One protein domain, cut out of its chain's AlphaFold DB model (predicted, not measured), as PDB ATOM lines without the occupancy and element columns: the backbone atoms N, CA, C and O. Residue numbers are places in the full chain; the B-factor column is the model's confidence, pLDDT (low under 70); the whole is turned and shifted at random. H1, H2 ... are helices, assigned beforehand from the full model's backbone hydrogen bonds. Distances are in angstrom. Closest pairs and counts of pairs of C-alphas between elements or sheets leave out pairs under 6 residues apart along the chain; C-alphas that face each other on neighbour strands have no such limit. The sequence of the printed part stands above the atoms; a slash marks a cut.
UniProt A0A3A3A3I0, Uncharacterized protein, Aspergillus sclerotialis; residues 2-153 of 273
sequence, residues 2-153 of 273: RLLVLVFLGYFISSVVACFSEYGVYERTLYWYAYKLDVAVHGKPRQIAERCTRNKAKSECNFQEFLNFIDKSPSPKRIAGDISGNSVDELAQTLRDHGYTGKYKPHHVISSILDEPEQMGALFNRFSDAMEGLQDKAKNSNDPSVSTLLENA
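This is residues 2 to 153 of the 273 residues of an uncharacterized protein of Aspergillus sclerotialis (UniProt A0A3A3A3I0). A rounded-up helical body has H2 through its middle, and residues 2 to 16, of which 2 to 15 belong to H1, stick out from it as an arm. H2, H7 and H8 form a bundle, three helices packed together; H5 crosses H2 near its first residues, and short H3, H4 and H6 cluster on another side. The printed part has 152 residues, with eight named helices, H1 to H8 in order, and no named strand: all helix. It is only just compact, close to loose, with a radius of gyration of the C-alphas of 17.4 A, spanning 68 by 34 by 29 A.

Begin at H1, residues 2 to 15, which touches no helix. Next comes the hub, H2, residues 22 to 42. Its closest C-alphas to H5, residues 88 to 97, are Val 25 and Ala 92, 5.2 A apart; they touch at a steep tilt of 56 degrees. H8, residues 144 to 153, touches H2 at a shallow tilt of 28 degrees, opposite ways, closest at C-alphas 33 and 153, 5.1 A. H7, residues 117 to 139, forms a hairpin with H8, closest at C-alphas 138 and 146, 6.0 A. H6, residues 106 to 109, touches H4, residues 63 to 70, closest at C-alphas 108 and 70, 5.2 A, and H3, residues 50 to 53, closest at C-alphas 108 and 51, 7.2 A. Every O i to N i+4 pair is within hydrogen-bond range in H1, H4, H5 and H8, against 16 of 17 in H2 and 17 of 19 in H7; H3 and H6 are too short for one.

Find C-alpha 2 at (-69.961, -47.709, -34.189); H1 runs 20.8 A. H2 spans 30.6 A and H7 34.4 A; H8 ends at C-alpha 153, (-45.919, -14.246, -4.019).

The printed part has no cut. Residues 71 to 87 are the long link. Residues 2 to 22, 74 and 115 to 121 have pLDDT under 70.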
ATOM      1  N   ARG A   2     -71.443 -47.775 -34.237       51.41
ATOM      2  CA  ARG A   2     -69.961 -47.709 -34.189       51.41
ATOM      3  C   ARG A   2     -69.366 -46.287 -34.242       51.41
ATOM      4  O   ARG A   2     -68.366 -46.038 -33.586       51.41
ATOM      5  N   LEU A   3     -70.010 -45.348 -34.943       51.44
ATOM      6  CA  LEU A   3     -69.546 -43.953 -35.032       51.44
ATOM      7  C   LEU A   3     -69.721 -43.173 -33.711       51.44
ATOM      8  O   LEU A   3     -68.849 -42.410 -33.323       51.44
ATOM      9  N   LEU A   4     -70.821 -43.416 -32.987       56.75
ATOM     10  CA  LEU A   4     -71.112 -42.768 -31.699       56.75
ATOM     11  C   LEU A   4     -70.135 -43.198 -30.599       56.75
ATOM     12  O   LEU A   4     -69.788 -42.385 -29.752       56.75
ATOM     13  N   VAL A   5     -69.659 -44.446 -30.639       60.91
ATOM     14  CA  VAL A   5     -68.652 -44.956 -29.694       60.91
ATOM     15  C   VAL A   5     -67.298 -44.280 -29.914       60.91
ATOM     16  O   VAL A   5     -66.644 -43.933 -28.940       60.91
ATOM     17  N   LEU A   6     -66.900 -44.022 -31.165       53.44
ATOM     18  CA  LEU A   6     -65.646 -43.322 -31.476       53.44
ATOM     19  C   LEU A   6     -65.695 -41.830 -31.111       53.44
ATOM     20  O   LEU A   6     -64.710 -41.301 -30.608       53.44
ATOM     21  N   VAL A   7     -66.845 -41.170 -31.295       62.00
ATOM     22  CA  VAL A   7     -67.048 -39.775 -30.856       62.00
ATOM     23  C   VAL A   7     -67.033 -39.672 -29.328       62.00
ATOM     24  O   VAL A   7     -66.379 -38.785 -28.788       62.00
ATOM     25  N   PHE A   8     -67.668 -40.614 -28.620       51.84
ATOM     26  CA  PHE A   8     -67.611 -40.671 -27.156       51.84
ATOM     27  C   PHE A   8     -66.198 -40.952 -26.634       51.84
ATOM     28  O   PHE A   8     -65.774 -40.306 -25.683       51.84
ATOM     29  N   LEU A   9     -65.457 -41.873 -27.262       45.34
ATOM     30  CA  LEU A   9     -64.085 -42.206 -26.866       45.34
ATOM     31  C   LEU A   9     -63.120 -41.032 -27.107       45.34
ATOM     32  O   LEU A   9     -62.261 -40.766 -26.272       45.34
ATOM     33  N   GLY A  10     -63.295 -40.294 -28.209       41.81
ATOM     34  CA  GLY A  10     -62.528 -39.078 -28.494       41.81
ATOM     35  C   GLY A  10     -62.797 -37.954 -27.492       41.81
ATOM     36  O   GLY A  10     -61.855 -37.306 -27.044       41.81
ATOM     37  N   TYR A  11     -64.057 -37.775 -27.080       47.78
ATOM     38  CA  TYR A  11     -64.447 -36.772 -26.082       47.78
ATOM     39  C   TYR A  11     -63.896 -37.096 -24.684       47.78
ATOM     40  O   TYR A  11     -63.455 -36.202 -23.961       47.78
ATOM     41  N   PHE A  12     -63.854 -38.386 -24.338       42.16
ATOM     42  CA  PHE A  12     -63.366 -38.875 -23.048       42.16
ATOM     43  C   PHE A  12     -61.867 -38.632 -22.845       42.16
ATOM     44  O   PHE A  12     -61.444 -38.275 -21.751       42.16
ATOM     45  N   ILE A  13     -61.062 -38.780 -23.904       42.75
ATOM     46  CA  ILE A  13     -59.607 -38.561 -23.845       42.75
ATOM     47  C   ILE A  13     -59.282 -37.062 -23.716       42.75
ATOM     48  O   ILE A  13     -58.315 -36.701 -23.050       42.75
ATOM     49  N   SER A  14     -60.103 -36.172 -24.285       37.38
ATOM     50  CA  SER A  14     -59.902 -34.720 -24.170       37.38
ATOM     51  C   SER A  14     -60.245 -34.138 -22.792       37.38
ATOM     52  O   SER A  14     -59.649 -33.137 -22.401       37.38
ATOM     53  N   SER A  15     -61.159 -34.751 -22.031       37.47
ATOM     54  CA  SER A  15     -61.570 -34.257 -20.704       37.47
ATOM     55  C   SER A  15     -60.580 -34.575 -19.577       37.47
ATOM     56  O   SER A  15     -60.540 -33.845 -18.592       37.47
ATOM     57  N   VAL A  16     -59.726 -35.594 -19.728       37.44
ATOM     58  CA  VAL A  16     -58.706 -35.950 -18.712       37.44
ATOM     59  C   VAL A  16     -57.535 -34.951 -18.682       37.44
ATOM     60  O   VAL A  16     -56.742 -34.926 -17.747       37.44
ATOM     61  N   VAL A  17     -57.426 -34.075 -19.686       40.41
ATOM     62  CA  VAL A  17     -56.345 -33.077 -19.794       40.41
ATOM     63  C   VAL A  17     -56.659 -31.792 -19.004       40.41
ATOM     64  O   VAL A  17     -55.763 -30.991 -18.743       40.41
ATOM     65  N   ALA A  18     -57.911 -31.596 -18.577       38.97
ATOM     66  CA  ALA A  18     -58.387 -30.331 -18.014       38.97
ATOM     67  C   ALA A  18     -58.129 -30.149 -16.506       38.97
ATOM     68  O   ALA A  18     -58.272 -29.036 -16.013       38.97
ATOM     69  N   CYS A  19     -57.704 -31.184 -15.772       40.12
ATOM     70  CA  CYS A  19     -57.412 -31.047 -14.338       40.12
ATOM     71  C   CYS A  19     -56.011 -30.476 -14.051       40.12
ATOM     72  O   CYS A  19     -55.788 -29.917 -12.996       40.12
ATOM     73  N   PHE A  20     -55.082 -30.485 -15.016       47.12
ATOM     74  CA  PHE A  20     -53.781 -29.795 -14.893       47.12
ATOM     75  C   PHE A  20     -53.880 -28.264 -15.119       47.12
ATOM     76  O   PHE A  20     -52.864 -27.585 -15.290       47.12
ATOM     77  N   SER A  21     -55.102 -27.726 -15.219       59.88
ATOM     78  CA  SER A  21     -55.396 -26.387 -15.746       59.88
ATOM     79  C   SER A  21     -55.266 -25.274 -14.707       59.88
ATOM     80  O   SER A  21     -54.701 -24.224 -15.009       59.88
ATOM     81  N   GLU A  22     -55.780 -25.496 -13.497       65.06
ATOM     82  CA  GLU A  22     -56.120 -24.412 -12.567       65.06
ATOM     83  C   GLU A  22     -54.971 -24.042 -11.630       65.06
ATOM     84  O   GLU A  22     -54.527 -22.896 -11.621       65.06
ATOM     85  N   TYR A  23     -54.376 -25.000 -10.915       75.25
ATOM     86  CA  TYR A  23     -53.176 -24.698 -10.123       75.25
ATOM     87  C   TYR A  23     -52.008 -24.250 -11.010       75.25
ATOM     88  O   TYR A  23     -51.200 -23.429 -10.592       75.25
ATOM     89  N   GLY A  24     -51.939 -24.722 -12.260       82.50
ATOM     90  CA  GLY A  24     -50.886 -24.348 -13.201       82.50
ATOM     91  C   GLY A  24     -50.860 -22.853 -13.539       82.50
ATOM     92  O   GLY A  24     -49.776 -22.310 -13.778       82.50
ATOM     93  N   VAL A  25     -52.012 -22.167 -13.544       88.69
ATOM     94  CA  VAL A  25     -52.037 -20.706 -13.737       88.69
ATOM     95  C   VAL A  25     -51.566 -19.977 -12.480       88.69
ATOM     96  O   VAL A  25     -50.745 -19.072 -12.588       88.69
ATOM     97  N   TYR A  26     -51.966 -20.437 -11.291       87.31
ATOM     98  CA  TYR A  26     -51.500 -19.872 -10.021       87.31
ATOM     99  C   TYR A  26     -50.012 -20.137  -9.757       87.31
ATOM    100  O   TYR A  26     -49.330 -19.283  -9.199       87.31
ATOM    101  N   GLU A  27     -49.466 -21.262 -10.218       88.81
ATOM    102  CA  GLU A  27     -48.028 -21.545 -10.163       88.81
ATOM    103  C   GLU A  27     -47.230 -20.585 -11.038       88.81
ATOM    104  O   GLU A  27     -46.220 -20.042 -10.603       88.81
ATOM    105  N   ARG A  28     -47.703 -20.297 -12.255       93.31
ATOM    106  CA  ARG A  28     -47.073 -19.287 -13.119       93.31
ATOM    107  C   ARG A  28     -47.160 -17.890 -12.508       93.31
ATOM    108  O   ARG A  28     -46.176 -17.153 -12.574       93.31
ATOM    109  N   THR A  29     -48.288 -17.550 -11.883       93.56
ATOM    110  CA  THR A  29     -48.458 -16.307 -11.116       93.56
ATOM    111  C   THR A  29     -47.459 -16.231  -9.956       93.56
ATOM    112  O   THR A  29     -46.733 -15.242  -9.832       93.56
ATOM    113  N   LEU A  30     -47.334 -17.305  -9.170       92.56
ATOM    114  CA  LEU A  30     -46.351 -17.438  -8.094       92.56
ATOM    115  C   LEU A  30     -44.925 -17.231  -8.613       92.56
ATOM    116  O   LEU A  30     -44.186 -16.407  -8.074       92.56
ATOM    117  N   TYR A  31     -44.540 -17.942  -9.673       95.00
ATOM    118  CA  TYR A  31     -43.194 -17.846 -10.233       95.00
ATOM    119  C   TYR A  31     -42.903 -16.461 -10.801       95.00
ATOM    120  O   TYR A  31     -41.770 -15.995 -10.694       95.00
ATOM    121  N   TRP A  32     -43.901 -15.783 -11.366       96.19
ATOM    122  CA  TRP A  32     -43.747 -14.415 -11.842       96.19
ATOM    123  C   TRP A  32     -43.491 -13.425 -10.703       96.19
ATOM    124  O   TRP A  32     -42.540 -12.645 -10.778       96.19
ATOM    125  N   TYR A  33     -44.287 -13.458  -9.631       95.25
ATOM    126  CA  TYR A  33     -44.057 -12.558  -8.498       95.25
ATOM    127  C   TYR A  33     -42.751 -12.883  -7.770       95.25
ATOM    128  O   TYR A  33     -42.017 -11.962  -7.419       95.25
ATOM    129  N   ALA A  34     -42.397 -14.163  -7.634       94.12
ATOM    130  CA  ALA A  34     -41.099 -14.578  -7.102       94.12
ATOM    131  C   ALA A  34     -39.931 -14.104  -7.986       94.12
ATOM    132  O   ALA A  34     -38.917 -13.636  -7.472       94.12
ATOM    133  N   TYR A  35     -40.085 -14.149  -9.312       97.00
ATOM    134  CA  TYR A  35     -39.124 -13.593 -10.266       97.00
ATOM    135  C   TYR A  35     -38.962 -12.080 -10.105       97.00
ATOM    136  O   TYR A  35     -37.841 -11.584  -9.999       97.00
ATOM    137  N   LYS A  36     -40.068 -11.328 -10.059       96.12
ATOM    138  CA  LYS A  36     -40.020  -9.873  -9.870       96.12
ATOM    139  C   LYS A  36     -39.438  -9.498  -8.511       96.12
ATOM    140  O   LYS A  36     -38.668  -8.546  -8.449       96.12
ATOM    141  N   LEU A  37     -39.738 -10.264  -7.463       95.12
ATOM    142  CA  LEU A  37     -39.131 -10.109  -6.144       95.12
ATOM    143  C   LEU A  37     -37.615 -10.339  -6.198       95.12
ATOM    144  O   LEU A  37     -36.858  -9.503  -5.713       95.12
ATOM    145  N   ASP A  38     -37.169 -11.426  -6.831       96.50
ATOM    146  CA  ASP A  38     -35.750 -11.749  -7.025       96.50
ATOM    147  C   ASP A  38     -35.002 -10.632  -7.759       96.50
ATOM    148  O   ASP A  38     -33.933 -10.204  -7.322       96.50
ATOM    149  N   VAL A  39     -35.600 -10.094  -8.823       96.00
ATOM    150  CA  VAL A  39     -35.062  -8.932  -9.538       96.00
ATOM    151  C   VAL A  39     -35.032  -7.692  -8.647       96.00
ATOM    152  O   VAL A  39     -34.019  -7.001  -8.639       96.00
ATOM    153  N   ALA A  40     -36.088  -7.402  -7.889       95.25
ATOM    154  CA  ALA A  40     -36.158  -6.199  -7.062       95.25
ATOM    155  C   ALA A  40     -35.098  -6.197  -5.946       95.25
ATOM    156  O   ALA A  40     -34.461  -5.174  -5.702       95.25
ATOM    157  N   VAL A  41     -34.837  -7.348  -5.316       95.44
ATOM    158  CA  VAL A  41     -33.847  -7.440  -4.226       95.44
ATOM    159  C   VAL A  41     -32.399  -7.596  -4.711       95.44
ATOM    160  O   VAL A  41     -31.470  -7.355  -3.941       95.44
ATOM    161  N   HIS A  42     -32.171  -7.997  -5.967       93.94
ATOM    162  CA  HIS A  42     -30.823  -8.224  -6.519       93.94
ATOM    163  C   HIS A  42     -30.440  -7.318  -7.701       93.94
ATOM    164  O   HIS A  42     -29.300  -7.372  -8.169       93.94
ATOM    165  N   GLY A  43     -31.377  -6.537  -8.236       91.88
ATOM    166  CA  GLY A  43     -31.247  -5.756  -9.472       91.88
ATOM    167  C   GLY A  43     -31.299  -6.572 -10.776       91.88
ATOM    168  O   GLY A  43     -31.351  -5.990 -11.858       91.88
ATOM    169  N   LYS A  44     -31.256  -7.910 -10.704       93.25
ATOM    170  CA  LYS A  44     -31.320  -8.860 -11.833       93.25
ATOM    171  C   LYS A  44     -31.728 -10.249 -11.320       93.25
ATOM    172  O   LYS A  44     -31.490 -10.517 -10.142       93.25
ATOM    173  N   PRO A  45     -32.269 -11.157 -12.155       93.69
ATOM    174  CA  PRO A  45     -32.654 -12.479 -11.676       93.69
ATOM    175  C   PRO A  45     -31.416 -13.293 -11.291       93.69
ATOM    176  O   PRO A  45     -30.406 -13.289 -12.005       93.69
ATOM    177  N   ARG A  46     -31.494 -13.977 -10.152       93.56
ATOM    178  CA  ARG A  46     -30.390 -14.742  -9.561       93.56
ATOM    179  C   ARG A  46     -30.806 -16.147  -9.143       93.56
ATOM    180  O   ARG A  46     -29.998 -17.059  -9.267       93.56
ATOM    181  N   GLN A  47     -32.021 -16.311  -8.636       92.88
ATOM    182  CA  GLN A  47     -32.535 -17.576  -8.112       92.88
ATOM    183  C   GLN A  47     -33.713 -18.084  -8.938       92.88
ATOM    184  O   GLN A  47     -33.750 -19.263  -9.287       92.88
ATOM    185  N   ILE A  48     -34.641 -17.194  -9.297       95.06
ATOM    186  CA  ILE A  48     -35.842 -17.546 -10.053       95.06
ATOM    187  C   ILE A  48     -35.630 -17.150 -11.508       95.06
ATOM    188  O   ILE A  48     -35.321 -15.999 -11.813       95.06
ATOM    189  N   ALA A  49     -35.770 -18.112 -12.416       94.69
ATOM    190  CA  ALA A  49     -35.588 -17.936 -13.854       94.69
ATOM    191  C   ALA A  49     -34.327 -17.127 -14.221       94.69
ATOM    192  O   ALA A  49     -34.348 -16.287 -15.124       94.69
ATOM    193  N   GLU A  50     -33.210 -17.415 -13.541       94.06
ATOM    194  CA  GLU A  50     -31.899 -16.757 -13.693       94.06
ATOM    195  C   GLU A  50     -31.495 -16.589 -15.168       94.06
ATOM    196  O   GLU A  50     -30.940 -15.577 -15.597       94.06
ATOM    197  N   ARG A  51     -31.818 -17.593 -15.985       92.19
ATOM    198  CA  ARG A  51     -31.453 -17.652 -17.400       92.19
ATOM    199  C   ARG A  51     -32.389 -16.882 -18.334       92.19
ATOM    200  O   ARG A  51     -32.068 -16.786 -19.518       92.19
ATOM    201  N   CYS A  52     -33.477 -16.291 -17.843       92.81
ATOM    202  CA  CYS A  52     -34.434 -15.569 -18.685       92.81
ATOM    203  C   CYS A  52     -33.778 -14.394 -19.442       92.81
ATOM    204  O   CYS A  52     -34.119 -14.100 -20.593       92.81
ATOM    205  N   THR A  53     -32.776 -13.754 -18.832       89.25
ATOM    206  CA  THR A  53     -32.054 -12.603 -19.400       89.25
ATOM    207  C   THR A  53     -30.706 -12.963 -20.029       89.25
ATOM    208  O   THR A  53     -30.068 -12.087 -20.604       89.25
ATOM    209  N   ARG A  54     -30.274 -14.238 -19.996       80.19
ATOM    210  CA  ARG A  54     -28.892 -14.675 -20.312       80.19
ATOM    211  C   ARG A  54     -28.368 -14.249 -21.691       80.19
ATOM    212  O   ARG A  54     -27.160 -14.156 -21.865       80.19
ATOM    213  N   ASN A  55     -29.254 -13.953 -22.639       74.94
ATOM    214  CA  ASN A  55     -28.907 -13.520 -23.997       74.94
ATOM    215  C   ASN A  55     -29.497 -12.145 -24.351       74.94
ATOM    216  O   ASN A  55     -29.783 -11.874 -25.516       74.94
ATOM    217  N   LYS A  56     -29.766 -11.297 -23.355       77.38
ATOM    218  CA  LYS A  56     -30.429 -10.007 -23.554       77.38
ATOM    219  C   LYS A  56     -29.637  -8.897 -22.868       77.38
ATOM    220  O   LYS A  56     -29.142  -9.076 -21.764       77.38
ATOM    221  N   ALA A  57     -29.571  -7.722 -23.493       80.88
ATOM    222  CA  ALA A  57     -28.883  -6.541 -22.957       80.88
ATOM    223  C   ALA A  57     -29.648  -5.841 -21.809       80.88
ATOM    224  O   ALA A  57     -29.505  -4.641 -21.604       80.88
ATOM    225  N   LYS A  58     -30.506  -6.568 -21.089       86.75
ATOM    226  CA  LYS A  58     -31.416  -6.016 -20.083       86.75
ATOM    227  C   LYS A  58     -31.359  -6.795 -18.781       86.75
ATOM    228  O   LYS A  58     -31.083  -7.993 -18.781       86.75
ATOM    229  N   SER A  59     -31.659  -6.101 -17.691       88.94
ATOM    230  CA  SER A  59     -31.640  -6.644 -16.333       88.94
ATOM    231  C   SER A  59     -32.823  -7.559 -16.025       88.94
ATOM    232  O   SER A  59     -32.687  -8.425 -15.166       88.94
ATOM    233  N   GLU A  60     -33.946  -7.428 -16.740       93.31
ATOM    234  CA  GLU A  60     -35.156  -8.219 -16.497       93.31
ATOM    235  C   GLU A  60     -35.908  -8.630 -17.773       93.31
ATOM    236  O   GLU A  60     -35.865  -7.966 -18.812       93.31
ATOM    237  N   CYS A  61     -36.615  -9.752 -17.690       92.94
ATOM    238  CA  CYS A  61     -37.642 -10.154 -18.636       92.94
ATOM    239  C   CYS A  61     -38.947  -9.428 -18.319       92.94
ATOM    240  O   CYS A  61     -39.333  -9.316 -17.156       92.94
ATOM    241  N   ASN A  62     -39.663  -9.007 -19.361       92.69
ATOM    242  CA  ASN A  62     -41.067  -8.658 -19.188       92.69
ATOM    243  C   ASN A  62     -41.909  -9.933 -19.003       92.69
ATOM    244  O   ASN A  62     -41.424 -11.051 -19.204       92.69
ATOM    245  N   PHE A  63     -43.181  -9.758 -18.654       93.69
ATOM    246  CA  PHE A  63     -44.069 -10.875 -18.344       93.69
ATOM    247  C   PHE A  63     -44.182 -11.892 -19.484       93.69
ATOM    248  O   PHE A  63     -43.986 -13.086 -19.279       93.69
ATOM    249  N   GLN A  64     -44.402 -11.425 -20.713       92.69
ATOM    250  CA  GLN A  64     -44.530 -12.312 -21.869       92.69
ATOM    251  C   GLN A  64     -43.247 -13.109 -22.137       92.69
ATOM    252  O   GLN A  64     -43.295 -14.274 -22.520       92.69
ATOM    253  N   GLU A  65     -42.083 -12.493 -21.962       92.50
ATOM    254  CA  GLU A  65     -40.808 -13.179 -22.141       92.50
ATOM    255  C   GLU A  65     -40.522 -14.187 -21.042       92.50
ATOM    256  O   GLU A  65     -39.951 -15.234 -21.332       92.50
ATOM    257  N   PHE A  66     -40.910 -13.867 -19.809       94.62
ATOM    258  CA  PHE A  66     -40.849 -14.794 -18.691       94.62
ATOM    259  C   PHE A  66     -41.726 -16.019 -18.960       94.62
ATOM    260  O   PHE A  66     -41.240 -17.144 -18.870       94.62
ATOM    261  N   LEU A  67     -42.974 -15.814 -19.392       93.75
ATOM    262  CA  LEU A  67     -43.863 -16.913 -19.769       93.75
ATOM    263  C   LEU A  67     -43.272 -17.732 -20.916       93.75
ATOM    264  O   LEU A  67     -43.108 -18.934 -20.773       93.75
ATOM    265  N   ASN A  68     -42.835 -17.095 -22.007       91.44
ATOM    266  CA  ASN A  68     -42.191 -17.800 -23.124       91.44
ATOM    267  C   ASN A  68     -40.954 -18.600 -22.689       91.44
ATOM    268  O   ASN A  68     -40.596 -19.598 -23.320       91.44
ATOM    269  N   PHE A  69     -40.273 -18.139 -21.640       92.31
ATOM    270  CA  PHE A  69     -39.137 -18.833 -21.075       92.31
ATOM    271  C   PHE A  69     -39.589 -20.092 -20.329       92.31
ATOM    272  O   PHE A  69     -39.155 -21.182 -20.697       92.31
ATOM    273  N   ILE A  70     -40.479 -19.988 -19.340       91.25
ATOM    274  CA  ILE A  70     -40.839 -21.127 -18.479       91.25
ATOM    275  C   ILE A  70     -41.881 -22.072 -19.092       91.25
ATOM    276  O   ILE A  70     -41.958 -23.230 -18.696       91.25
ATOM    277  N   ASP A  71     -42.686 -21.614 -20.042       86.56
ATOM    278  CA  ASP A  71     -43.905 -22.305 -20.451       86.56
ATOM    279  C   ASP A  71     -43.669 -23.487 -21.416       86.56
ATOM    280  O   ASP A  71     -42.670 -23.569 -22.148       86.56
ATOM    281  N   LYS A  72     -44.604 -24.440 -21.375       80.38
ATOM    282  CA  LYS A  72     -44.682 -25.636 -22.230       80.38
ATOM    283  C   LYS A  72     -46.101 -25.837 -22.785       80.38
ATOM    284  O   LYS A  72     -46.386 -26.912 -23.319       80.38
ATOM    285  N   SER A  73     -46.991 -24.849 -22.662       74.88
ATOM    286  CA  SER A  73     -48.353 -24.968 -23.165       74.88
ATOM    287  C   SER A  73     -48.336 -25.062 -24.699       74.88
ATOM    288  O   SER A  73     -47.527 -24.412 -25.364       74.88
ATOM    289  N   PRO A  74     -49.199 -25.901 -25.297       61.12
ATOM    290  CA  PRO A  74     -49.111 -26.237 -26.717       61.12
ATOM    291  C   PRO A  74     -49.517 -25.086 -27.648       61.12
ATOM    292  O   PRO A  74     -49.170 -25.114 -28.827       61.12
ATOM    293  N   SER A  75     -50.262 -24.082 -27.167       70.06
ATOM    294  CA  SER A  75     -50.715 -22.935 -27.977       70.06
ATOM    295  C   SER A  75     -51.104 -21.703 -27.132       70.06
ATOM    296  O   SER A  75     -52.235 -21.223 -27.255       70.06
ATOM    297  N   PRO A  76     -50.227 -21.172 -26.258       76.00
ATOM    298  CA  PRO A  76     -50.549 -19.979 -25.487       76.00
ATOM    299  C   PRO A  76     -50.695 -18.758 -26.404       76.00
ATOM    300  O   PRO A  76     -49.890 -18.521 -27.309       76.00
ATOM    301  N   LYS A  77     -51.731 -17.955 -26.160       86.38
ATOM    302  CA  LYS A  77     -51.923 -16.657 -26.809       86.38
ATOM    303  C   LYS A  77     -51.051 -15.612 -26.122       86.38
ATOM    304  O   LYS A  77     -50.820 -15.643 -24.915       86.38
ATOM    305  N   ARG A  78     -50.566 -14.646 -26.896       89.75
ATOM    306  CA  ARG A  78     -49.809 -13.518 -26.349       89.75
ATOM    307  C   ARG A  78     -50.714 -12.662 -25.466       89.75
ATOM    308  O   ARG A  78     -51.794 -12.286 -25.909       89.75
ATOM    309  N   ILE A  79     -50.237 -12.299 -24.280       90.00
ATOM    310  CA  ILE A  79     -50.905 -11.338 -23.400       90.00
ATOM    311  C   ILE A  79     -50.465  -9.940 -23.833       90.00
ATOM    312  O   ILE A  79     -49.280  -9.595 -23.783       90.00
ATOM    313  N   ALA A  80     -51.415  -9.156 -24.340       75.19
ATOM    314  CA  ALA A  80     -51.209  -7.767 -24.728       75.19
ATOM    315  C   ALA A  80     -51.833  -6.866 -23.658       75.19
ATOM    316  O   ALA A  80     -53.047  -6.712 -23.608       75.19
ATOM    317  N   GLY A  81     -51.007  -6.307 -22.780       75.69
ATOM    318  CA  GLY A  81     -51.471  -5.443 -21.699       75.69
ATOM    319  C   GLY A  81     -50.406  -5.264 -20.630       75.69
ATOM    320  O   GLY A  81     -49.485  -6.080 -20.524       75.69
ATOM    321  N   ASP A  82     -50.522  -4.183 -19.868       81.25
ATOM    322  CA  ASP A  82     -49.773  -4.045 -18.627       81.25
ATOM    323  C   ASP A  82     -50.466  -4.867 -17.534       81.25
ATOM    324  O   ASP A  82     -51.670  -4.751 -17.335       81.25
ATOM    325  N   ILE A  83     -49.691  -5.715 -16.866       86.81
ATOM    326  CA  ILE A  83     -50.130  -6.599 -15.777       86.81
ATOM    327  C   ILE A  83     -49.568  -6.153 -14.421       86.81
ATOM    328  O   ILE A  83     -49.766  -6.832 -13.418       86.81
ATOM    329  N   SER A  84     -48.831  -5.036 -14.386       77.62
ATOM    330  CA  SER A  84     -48.122  -4.546 -13.200       77.62
ATOM    331  C   SER A  84     -49.039  -4.225 -12.013       77.62
ATOM    332  O   SER A  84     -48.579  -4.276 -10.873       77.62
ATOM    333  N   GLY A  85     -50.323  -3.952 -12.270       81.50
ATOM    334  CA  GLY A  85     -51.342  -3.670 -11.257       81.50
ATOM    335  C   GLY A  85     -52.310  -4.816 -10.963       81.50
ATOM    336  O   GLY A  85     -53.165  -4.654 -10.098       81.50
ATOM    337  N   ASN A  86     -52.201  -5.951 -11.657       87.81
ATOM    338  CA  ASN A  86     -53.136  -7.053 -11.458       87.81
ATOM    339  C   ASN A  86     -52.917  -7.689 -10.082       87.81
ATOM    340  O   ASN A  86     -51.780  -7.944  -9.665       87.81
ATOM    341  N   SER A  87     -54.019  -8.002  -9.411       90.06
ATOM    342  CA  SER A  87     -54.040  -8.940  -8.293       90.06
ATOM    343  C   SER A  87     -53.652 -10.352  -8.746       90.06
ATOM    344  O   SER A  87     -53.633 -10.673  -9.938       90.06
ATOM    345  N   VAL A  88     -53.369 -11.224  -7.774       86.06
ATOM    346  CA  VAL A  88     -53.045 -12.638  -8.022       86.06
ATOM    347  C   VAL A  88     -54.132 -13.328  -8.850       86.06
ATOM    348  O   VAL A  88     -53.812 -14.011  -9.825       86.06
ATOM    349  N   ASP A  89     -55.403 -13.110  -8.509       85.38
ATOM    350  CA  ASP A  89     -56.535 -13.734  -9.196       85.38
ATOM    351  C   ASP A  89     -56.751 -13.160 -10.596       85.38
ATOM    352  O   ASP A  89     -56.947 -13.916 -11.547       85.38
ATOM    353  N   GLU A  90     -56.640 -11.841 -10.769       89.56
ATOM    354  CA  GLU A  90     -56.733 -11.213 -12.094       89.56
ATOM    355  C   GLU A  90     -55.615 -11.696 -13.022       89.56
ATOM    356  O   GLU A  90     -55.838 -11.923 -14.216       89.56
ATOM    357  N   LEU A  91     -54.404 -11.887 -12.493       92.44
ATOM    358  CA  LEU A  91     -53.285 -12.406 -13.270       92.44
ATOM    359  C   LEU A  91     -53.468 -13.890 -13.614       92.44
ATOM    360  O   LEU A  91     -53.253 -14.276 -14.766       92.44
ATOM    361  N   ALA A  92     -53.921 -14.710 -12.662       89.38
ATOM    362  CA  ALA A  92     -54.245 -16.117 -12.902       89.38
ATOM    363  C   ALA A  92     -55.377 -16.272 -13.935       89.38
ATOM    364  O   ALA A  92     -55.276 -17.099 -14.846       89.38
ATOM    365  N   GLN A  93     -56.412 -15.434 -13.857       87.31
ATOM    366  CA  GLN A  93     -57.491 -15.394 -14.839       87.31
ATOM    367  C   GLN A  93     -56.971 -14.977 -16.218       87.31
ATOM    368  O   GLN A  93     -57.255 -15.646 -17.210       87.31
ATOM    369  N   THR A  94     -56.119 -13.949 -16.284       91.00
ATOM    370  CA  THR A  94     -55.485 -13.521 -17.540       91.00
ATOM    371  C   THR A  94     -54.692 -14.663 -18.181       91.00
ATOM    372  O   THR A  94     -54.807 -14.900 -19.385       91.00
ATOM    373  N   LEU A  95     -53.902 -15.397 -17.392       91.06
ATOM    374  CA  LEU A  95     -53.142 -16.558 -17.859       91.06
ATOM    375  C   LEU A  95     -54.058 -17.660 -18.401       91.06
ATOM    376  O   LEU A  95     -53.782 -18.217 -19.468       91.06
ATOM    377  N   ARG A  96     -55.161 -17.935 -17.700       88.38
ATOM    378  CA  ARG A  96     -56.175 -18.910 -18.111       88.38
ATOM    379  C   ARG A  96     -56.805 -18.539 -19.449       88.38
ATOM    380  O   ARG A  96     -56.798 -19.354 -20.370       88.38
ATOM    381  N   ASP A  97     -57.269 -17.299 -19.583       87.81
ATOM    382  CA  ASP A  97     -57.943 -16.795 -20.787       87.81
ATOM    383  C   ASP A  97     -57.030 -16.819 -22.021       87.81
ATOM    384  O   ASP A  97     -57.482 -16.948 -23.164       87.81
ATOM    385  N   HIS A  98     -55.718 -16.747 -21.790       89.69
ATOM    386  CA  HIS A  98     -54.699 -16.824 -22.830       89.69
ATOM    387  C   HIS A  98     -54.120 -18.231 -23.024       89.69
ATOM    388  O   HIS A  98     -53.227 -18.408 -23.851       89.69
ATOM    389  N   GLY A  99     -54.638 -19.248 -22.336       86.88
ATOM    390  CA  GLY A  99     -54.248 -20.641 -22.553       86.88
ATOM    391  C   GLY A  99     -52.878 -21.013 -21.985       86.88
ATOM    392  O   GLY A  99     -52.293 -21.998 -22.434       86.88
ATOM    393  N   TYR A 100     -52.373 -20.281 -20.985       87.75
ATOM    394  CA  TYR A 100     -51.212 -20.694 -20.176       87.75
ATOM    395  C   TYR A 100     -51.605 -21.742 -19.127       87.75
ATOM    396  O   TYR A 100     -51.211 -21.681 -17.962       87.75
ATOM    397  N   THR A 101     -52.417 -22.703 -19.550       78.62
ATOM    398  CA  THR A 101     -52.878 -23.835 -18.755       78.62
ATOM    399  C   THR A 101     -52.005 -25.050 -19.091       78.62
ATOM    400  O   THR A 101     -51.523 -25.203 -20.219       78.62
ATOM    401  N   GLY A 102     -51.720 -25.907 -18.107       73.06
ATOM    402  CA  GLY A 102     -50.898 -27.108 -18.295       73.06
ATOM    403  C   GLY A 102     -49.423 -26.957 -17.902       73.06
ATOM    404  O   GLY A 102     -49.069 -26.186 -17.009       73.06
ATOM    405  N   LYS A 103     -48.541 -27.737 -18.541       79.94
ATOM    406  CA  LYS A 103     -47.152 -27.964 -18.089       79.94
ATOM    407  C   LYS A 103     -46.223 -26.769 -18.348       79.94
ATOM    408  O   LYS A 103     -46.364 -26.076 -19.347       79.94
ATOM    409  N   TYR A 104     -45.218 -26.603 -17.492       83.81
ATOM    410  CA  TYR A 104     -44.078 -25.689 -17.659       83.81
ATOM    411  C   TYR A 104     -42.753 -26.469 -17.572       83.81
ATOM    412  O   TYR A 104     -42.749 -27.697 -17.475       83.81
ATOM    413  N   LYS A 105     -41.622 -25.771 -17.695       87.56
ATOM    414  CA  LYS A 105     -40.241 -26.275 -17.646       87.56
ATOM    415  C   LYS A 105     -39.639 -26.013 -16.257       87.56
ATOM    416  O   LYS A 105     -39.146 -24.906 -16.036       87.56
ATOM    417  N   PRO A 106     -39.634 -26.987 -15.326       85.25
ATOM    418  CA  PRO A 106     -39.036 -26.828 -13.997       85.25
ATOM    419  C   PRO A 106     -37.619 -26.243 -14.010       85.25
ATOM    420  O   PRO A 106     -37.344 -25.293 -13.279       85.25
ATOM    421  N   HIS A 107     -36.754 -26.722 -14.912       88.50
ATOM    422  CA  HIS A 107     -35.366 -26.250 -15.038       88.50
ATOM    423  C   HIS A 107     -35.229 -24.784 -15.493       88.50
ATOM    424  O   HIS A 107     -34.162 -24.178 -15.386       88.50
ATOM    425  N   HIS A 108     -36.292 -24.204 -16.055       91.19
ATOM    426  CA  HIS A 108     -36.348 -22.785 -16.391       91.19
ATOM    427  C   HIS A 108     -36.884 -21.942 -15.230       91.19
ATOM    428  O   HIS A 108     -36.608 -20.750 -15.189       91.19
ATOM    429  N   VAL A 109     -37.600 -22.526 -14.269       90.44
ATOM    430  CA  VAL A 109     -37.972 -21.827 -13.029       90.44
ATOM    431  C   VAL A 109     -36.781 -21.811 -12.073       90.44
ATOM    432  O   VAL A 109     -36.370 -20.739 -11.638       90.44
ATOM    433  N   ILE A 110     -36.170 -22.970 -11.818       89.44
ATOM    434  CA  ILE A 110     -34.951 -23.110 -11.012       89.44
ATOM    435  C   ILE A 110     -33.905 -23.866 -11.834       89.44
ATOM    436  O   ILE A 110     -34.116 -25.013 -12.219       89.44
ATOM    437  N   SER A 111     -32.748 -23.243 -12.076       86.88
ATOM    438  CA  SER A 111     -31.729 -23.755 -13.008       86.88
ATOM    439  C   SER A 111     -31.075 -25.077 -12.590       86.88
ATOM    440  O   SER A 111     -30.541 -25.782 -13.445       86.88
ATOM    441  N   SER A 112     -31.114 -25.417 -11.298       83.88
ATOM    442  CA  SER A 112     -30.556 -26.657 -10.741       83.88
ATOM    443  C   SER A 112     -31.479 -27.875 -10.861       83.88
ATOM    444  O   SER A 112     -31.059 -28.981 -10.523       83.88
ATOM    445  N   ILE A 113     -32.715 -27.696 -11.334       83.19
ATOM    446  CA  ILE A 113     -33.691 -28.774 -11.507       83.19
ATOM    447  C   ILE A 113     -33.552 -29.389 -12.899       83.19
ATOM    448  O   ILE A 113     -33.368 -28.670 -13.877       83.19
ATOM    449  N   LEU A 114     -33.650 -30.716 -13.003       74.62
ATOM    450  CA  LEU A 114     -33.720 -31.418 -14.287       74.62
ATOM    451  C   LEU A 114     -35.167 -31.509 -14.784       74.62
ATOM    452  O   LEU A 114     -36.119 -31.501 -14.008       74.62
ATOM    453  N   ASP A 115     -35.331 -31.616 -16.097       65.62
ATOM    454  CA  ASP A 115     -36.629 -31.611 -16.779       65.62
ATOM    455  C   ASP A 115     -37.307 -33.002 -16.770       65.62
ATOM    456  O   ASP A 115     -37.792 -33.484 -17.794       65.62
ATOM    457  N   GLU A 116     -37.324 -33.657 -15.607       68.19
ATOM    458  CA  GLU A 116     -37.827 -35.023 -15.409       68.19
ATOM    459  C   GLU A 116     -39.109 -35.046 -14.547       68.19
ATOM    460  O   GLU A 116     -39.246 -34.232 -13.631       68.19
ATOM    461  N   PRO A 117     -40.061 -35.975 -14.792       51.66
ATOM    462  CA  PRO A 117     -41.359 -36.009 -14.099       51.66
ATOM    463  C   PRO A 117     -41.266 -36.102 -12.569       51.66
ATOM    464  O   PRO A 117     -42.101 -35.550 -11.857       51.66
ATOM    465  N   GLU A 118     -40.233 -36.768 -12.058       56.97
ATOM    466  CA  GLU A 118     -40.033 -37.033 -10.627       56.97
ATOM    467  C   GLU A 118     -39.457 -35.826  -9.859       56.97
ATOM    468  O   GLU A 118     -39.395 -35.825  -8.627       56.97
ATOM    469  N   GLN A 119     -39.076 -34.761 -10.572       67.38
ATOM    470  CA  GLN A 119     -38.364 -33.611 -10.011       67.38
ATOM    471  C   GLN A 119     -39.290 -32.508  -9.485       67.38
ATOM    472  O   GLN A 119     -38.802 -31.514  -8.956       67.38
ATOM    473  N   MET A 120     -40.616 -32.665  -9.561       69.31
ATOM    474  CA  MET A 120     -41.561 -31.659  -9.048       69.31
ATOM    475  C   MET A 120     -41.384 -31.390  -7.548       69.31
ATOM    476  O   MET A 120     -41.361 -30.236  -7.131       69.31
ATOM    477  N   GLY A 121     -41.174 -32.430  -6.734       66.00
ATOM    478  CA  GLY A 121     -40.867 -32.246  -5.310       66.00
ATOM    479  C   GLY A 121     -39.528 -31.533  -5.087       66.00
ATOM    480  O   GLY A 121     -39.418 -30.666  -4.225       66.00
ATOM    481  N   ALA A 122     -38.517 -31.840  -5.906       71.19
ATOM    482  CA  ALA A 122     -37.231 -31.147  -5.854       71.19
ATOM    483  C   ALA A 122     -37.366 -29.670  -6.261       71.19
ATOM    484  O   ALA A 122     -36.748 -28.812  -5.632       71.19
ATOM    485  N   LEU A 123     -38.203 -29.368  -7.260       76.69
ATOM    486  CA  LEU A 123     -38.535 -28.002  -7.656       76.69
ATOM    487  C   LEU A 123     -39.142 -27.232  -6.487       76.69
ATOM    488  O   LEU A 123     -38.647 -26.153  -6.187       76.69
ATOM    489  N   PHE A 124     -40.166 -27.773  -5.819       74.75
ATOM    490  CA  PHE A 124     -40.795 -27.085  -4.689       74.75
ATOM    491  C   PHE A 124     -39.831 -26.868  -3.526       74.75
ATOM    492  O   PHE A 124     -39.792 -25.762  -2.998       74.75
ATOM    493  N   ASN A 125     -38.992 -27.852  -3.191       71.62
ATOM    494  CA  ASN A 125     -37.985 -27.684  -2.142       71.62
ATOM    495  C   ASN A 125     -36.989 -26.569  -2.493       71.62
ATOM    496  O   ASN A 125     -36.784 -25.651  -1.707       71.62
ATOM    497  N   ARG A 126     -36.428 -26.582  -3.710       77.44
ATOM    498  CA  ARG A 126     -35.495 -25.529  -4.149       77.44
ATOM    499  C   ARG A 126     -36.156 -24.165  -4.286       77.44
ATOM    500  O   ARG A 126     -35.516 -23.146  -4.050       77.44
ATOM    501  N   PHE A 127     -37.416 -24.143  -4.702       81.06
ATOM    502  CA  PHE A 127     -38.199 -22.924  -4.773       81.06
ATOM    503  C   PHE A 127     -38.475 -22.369  -3.369       81.06
ATOM    504  O   PHE A 127     -38.355 -21.164  -3.179       81.06
ATOM    505  N   SER A 128     -38.760 -23.230  -2.387       73.62
ATOM    506  CA  SER A 128     -38.904 -22.856  -0.975       73.62
ATOM    507  C   SER A 128     -37.613 -22.244  -0.433       73.62
ATOM    508  O   SER A 128     -37.651 -21.114   0.049       73.62
ATOM    509  N   ASP A 129     -36.465 -22.910  -0.622       75.12
ATOM    510  CA  ASP A 129     -35.144 -22.382  -0.231       75.12
ATOM    511  C   ASP A 129     -34.900 -20.982  -0.835       75.12
ATOM    512  O   ASP A 129     -34.435 -20.053  -0.168       75.12
ATOM    513  N   ALA A 130     -35.225 -20.813  -2.123       82.19
ATOM    514  CA  ALA A 130     -35.081 -19.537  -2.811       82.19
ATOM    515  C   ALA A 130     -36.012 -18.467  -2.220       82.19
ATOM    516  O   ALA A 130     -35.577 -17.335  -2.003       82.19
ATOM    517  N   MET A 131     -37.271 -18.816  -1.946       83.31
ATOM    518  CA  MET A 131     -38.266 -17.912  -1.368       83.31
ATOM    519  C   MET A 131     -37.913 -17.482   0.057       83.31
ATOM    520  O   MET A 131     -38.069 -16.303   0.364       83.31
ATOM    521  N   GLU A 132     -37.370 -18.372   0.888       77.44
ATOM    522  CA  GLU A 132     -36.837 -18.022   2.213       77.44
ATOM    523  C   GLU A 132     -35.724 -16.975   2.101       77.44
ATOM    524  O   GLU A 132     -35.799 -15.896   2.698       77.44
ATOM    525  N   GLY A 133     -34.740 -17.229   1.233       81.31
ATOM    526  CA  GLY A 133     -33.647 -16.288   0.995       81.31
ATOM    527  C   GLY A 133     -34.104 -14.944   0.411       81.31
ATOM    528  O   GLY A 133     -33.477 -13.911   0.666       81.31
ATOM    529  N   LEU A 134     -35.185 -14.932  -0.377       85.00
ATOM    530  CA  LEU A 134     -35.803 -13.703  -0.886       85.00
ATOM    531  C   LEU A 134     -36.578 -12.958   0.198       85.00
ATOM    532  O   LEU A 134     -36.468 -11.737   0.277       85.00
ATOM    533  N   GLN A 135     -37.321 -13.665   1.048       81.81
ATOM    534  CA  GLN A 135     -38.068 -13.078   2.157       81.81
ATOM    535  C   GLN A 135     -37.135 -12.380   3.146       81.81
ATOM    536  O   GLN A 135     -37.416 -11.254   3.554       81.81
ATOM    537  N   ASP A 136     -36.007 -12.994   3.498       83.06
ATOM    538  CA  ASP A 136     -35.046 -12.378   4.415       83.06
ATOM    539  C   ASP A 136     -34.418 -11.106   3.844       83.06
ATOM    540  O   ASP A 136     -34.185 -10.135   4.567       83.06
ATOM    541  N   LYS A 137     -34.213 -11.048   2.527       89.50
ATOM    542  CA  LYS A 137     -33.780  -9.816   1.852       89.50
ATOM    543  C   LYS A 137     -34.893  -8.782   1.784       89.50
ATOM    544  O   LYS A 137     -34.640  -7.606   2.028       89.50
ATOM    545  N   ALA A 138     -36.118  -9.215   1.504       87.62
ATOM    546  CA  ALA A 138     -37.286  -8.351   1.425       87.62
ATOM    547  C   ALA A 138     -37.582  -7.647   2.758       87.62
ATOM    548  O   ALA A 138     -37.858  -6.452   2.748       87.62
ATOM    549  N   LYS A 139     -37.430  -8.343   3.898       83.56
ATOM    550  CA  LYS A 139     -37.558  -7.763   5.252       83.56
ATOM    551  C   LYS A 139     -36.625  -6.569   5.488       83.56
ATOM    552  O   LYS A 139     -36.959  -5.677   6.257       83.56
ATOM    553  N   ASN A 140     -35.462  -6.568   4.838       88.88
ATOM    554  CA  ASN A 140     -34.442  -5.529   4.975       88.88
ATOM    555  C   ASN A 140     -34.532  -4.449   3.880       88.88
ATOM    556  O   ASN A 140     -33.691  -3.548   3.835       88.88
ATOM    557  N   SER A 141     -35.506  -4.543   2.970       91.62
ATOM    558  CA  SER A 141     -35.689  -3.581   1.886       91.62
ATOM    559  C   SER A 141     -36.517  -2.380   2.339       91.62
ATOM    560  O   SER A 141     -37.554  -2.536   2.977       91.62
ATOM    561  N   ASN A 142     -36.100  -1.179   1.931       91.12
ATOM    562  CA  ASN A 142     -36.883   0.051   2.101       91.12
ATOM    563  C   ASN A 142     -37.800   0.349   0.896       91.12
ATOM    564  O   ASN A 142     -38.512   1.350   0.903       91.12
ATOM    565  N   ASP A 143     -37.762  -0.476  -0.157       91.81
ATOM    566  CA  ASP A 143     -38.597  -0.299  -1.346       91.81
ATOM    567  C   ASP A 143     -40.013  -0.862  -1.094       91.81
ATOM    568  O   ASP A 143     -40.158  -2.074  -0.899       91.81
ATOM    569  N   PRO A 144     -41.073  -0.030  -1.120       88.88
ATOM    570  CA  PRO A 144     -42.438  -0.487  -0.864       88.88
ATOM    571  C   PRO A 144     -42.924  -1.524  -1.887       88.88
ATOM    572  O   PRO A 144     -43.731  -2.388  -1.540       88.88
ATOM    573  N   SER A 145     -42.399  -1.505  -3.119       91.19
ATOM    574  CA  SER A 145     -42.757  -2.489  -4.144       91.19
ATOM    575  C   SER A 145     -42.285  -3.901  -3.789       91.19
ATOM    576  O   SER A 145     -42.956  -4.873  -4.132       91.19
ATOM    577  N   VAL A 146     -41.186  -4.036  -3.034       93.88
ATOM    578  CA  VAL A 146     -40.658  -5.332  -2.576       93.88
ATOM    579  C   VAL A 146     -41.623  -6.008  -1.602       93.88
ATOM    580  O   VAL A 146     -41.851  -7.213  -1.708       93.88
ATOM    581  N   SER A 147     -42.236  -5.239  -0.698       88.31
ATOM    582  CA  SER A 147     -43.251  -5.755   0.230       88.31
ATOM    583  C   SER A 147     -44.491  -6.250  -0.521       88.31
ATOM    584  O   SER A 147     -44.934  -7.379  -0.319       88.31
ATOM    585  N   THR A 148     -44.993  -5.460  -1.477       90.38
ATOM    586  CA  THR A 148     -46.126  -5.860  -2.326       90.38
ATOM    587  C   THR A 148     -45.825  -7.123  -3.135       90.38
ATOM    588  O   THR A 148     -46.659  -8.025  -3.203       90.38
ATOM    589  N   LEU A 149     -44.628  -7.232  -3.719       92.75
ATOM    590  CA  LEU A 149     -44.209  -8.421  -4.465       92.75
ATOM    591  C   LEU A 149     -44.126  -9.667  -3.575       92.75
ATOM    592  O   LEU A 149     -44.557 -10.741  -3.997       92.75
ATOM    593  N   LEU A 150     -43.615  -9.527  -2.349       88.06
ATOM    594  CA  LEU A 150     -43.574 -10.617  -1.376       88.06
ATOM    595  C   LEU A 150     -44.985 -11.079  -0.988       88.06
ATOM    596  O   LEU A 150     -45.245 -12.282  -0.977       88.06
ATOM    597  N   GLU A 151     -45.905 -10.155  -0.711       83.62
ATOM    598  CA  GLU A 151     -47.288 -10.503  -0.360       83.62
ATOM    599  C   GLU A 151     -48.049 -11.139  -1.533       83.62
ATOM    600  O   GLU A 151     -48.757 -12.133  -1.343       83.62
ATOM    601  N   ASN A 152     -47.835 -10.669  -2.763       86.44
ATOM    602  CA  ASN A 152     -48.399 -11.305  -3.957       86.44
ATOM    603  C   ASN A 152     -47.835 -12.717  -4.177       86.44
ATOM    604  O   ASN A 152     -48.588 -13.641  -4.502       86.44
ATOM    605  N   ALA A 153     -46.532 -12.922  -3.953       84.19
ATOM    606  CA  ALA A 153     -45.919 -14.246  -4.019       84.19
ATOM    607  C   ALA A 153     -46.498 -15.188  -2.948       84.19
ATOM    608  O   ALA A 153     -46.907 -16.300  -3.276       84.19
TER     609      ALA A 153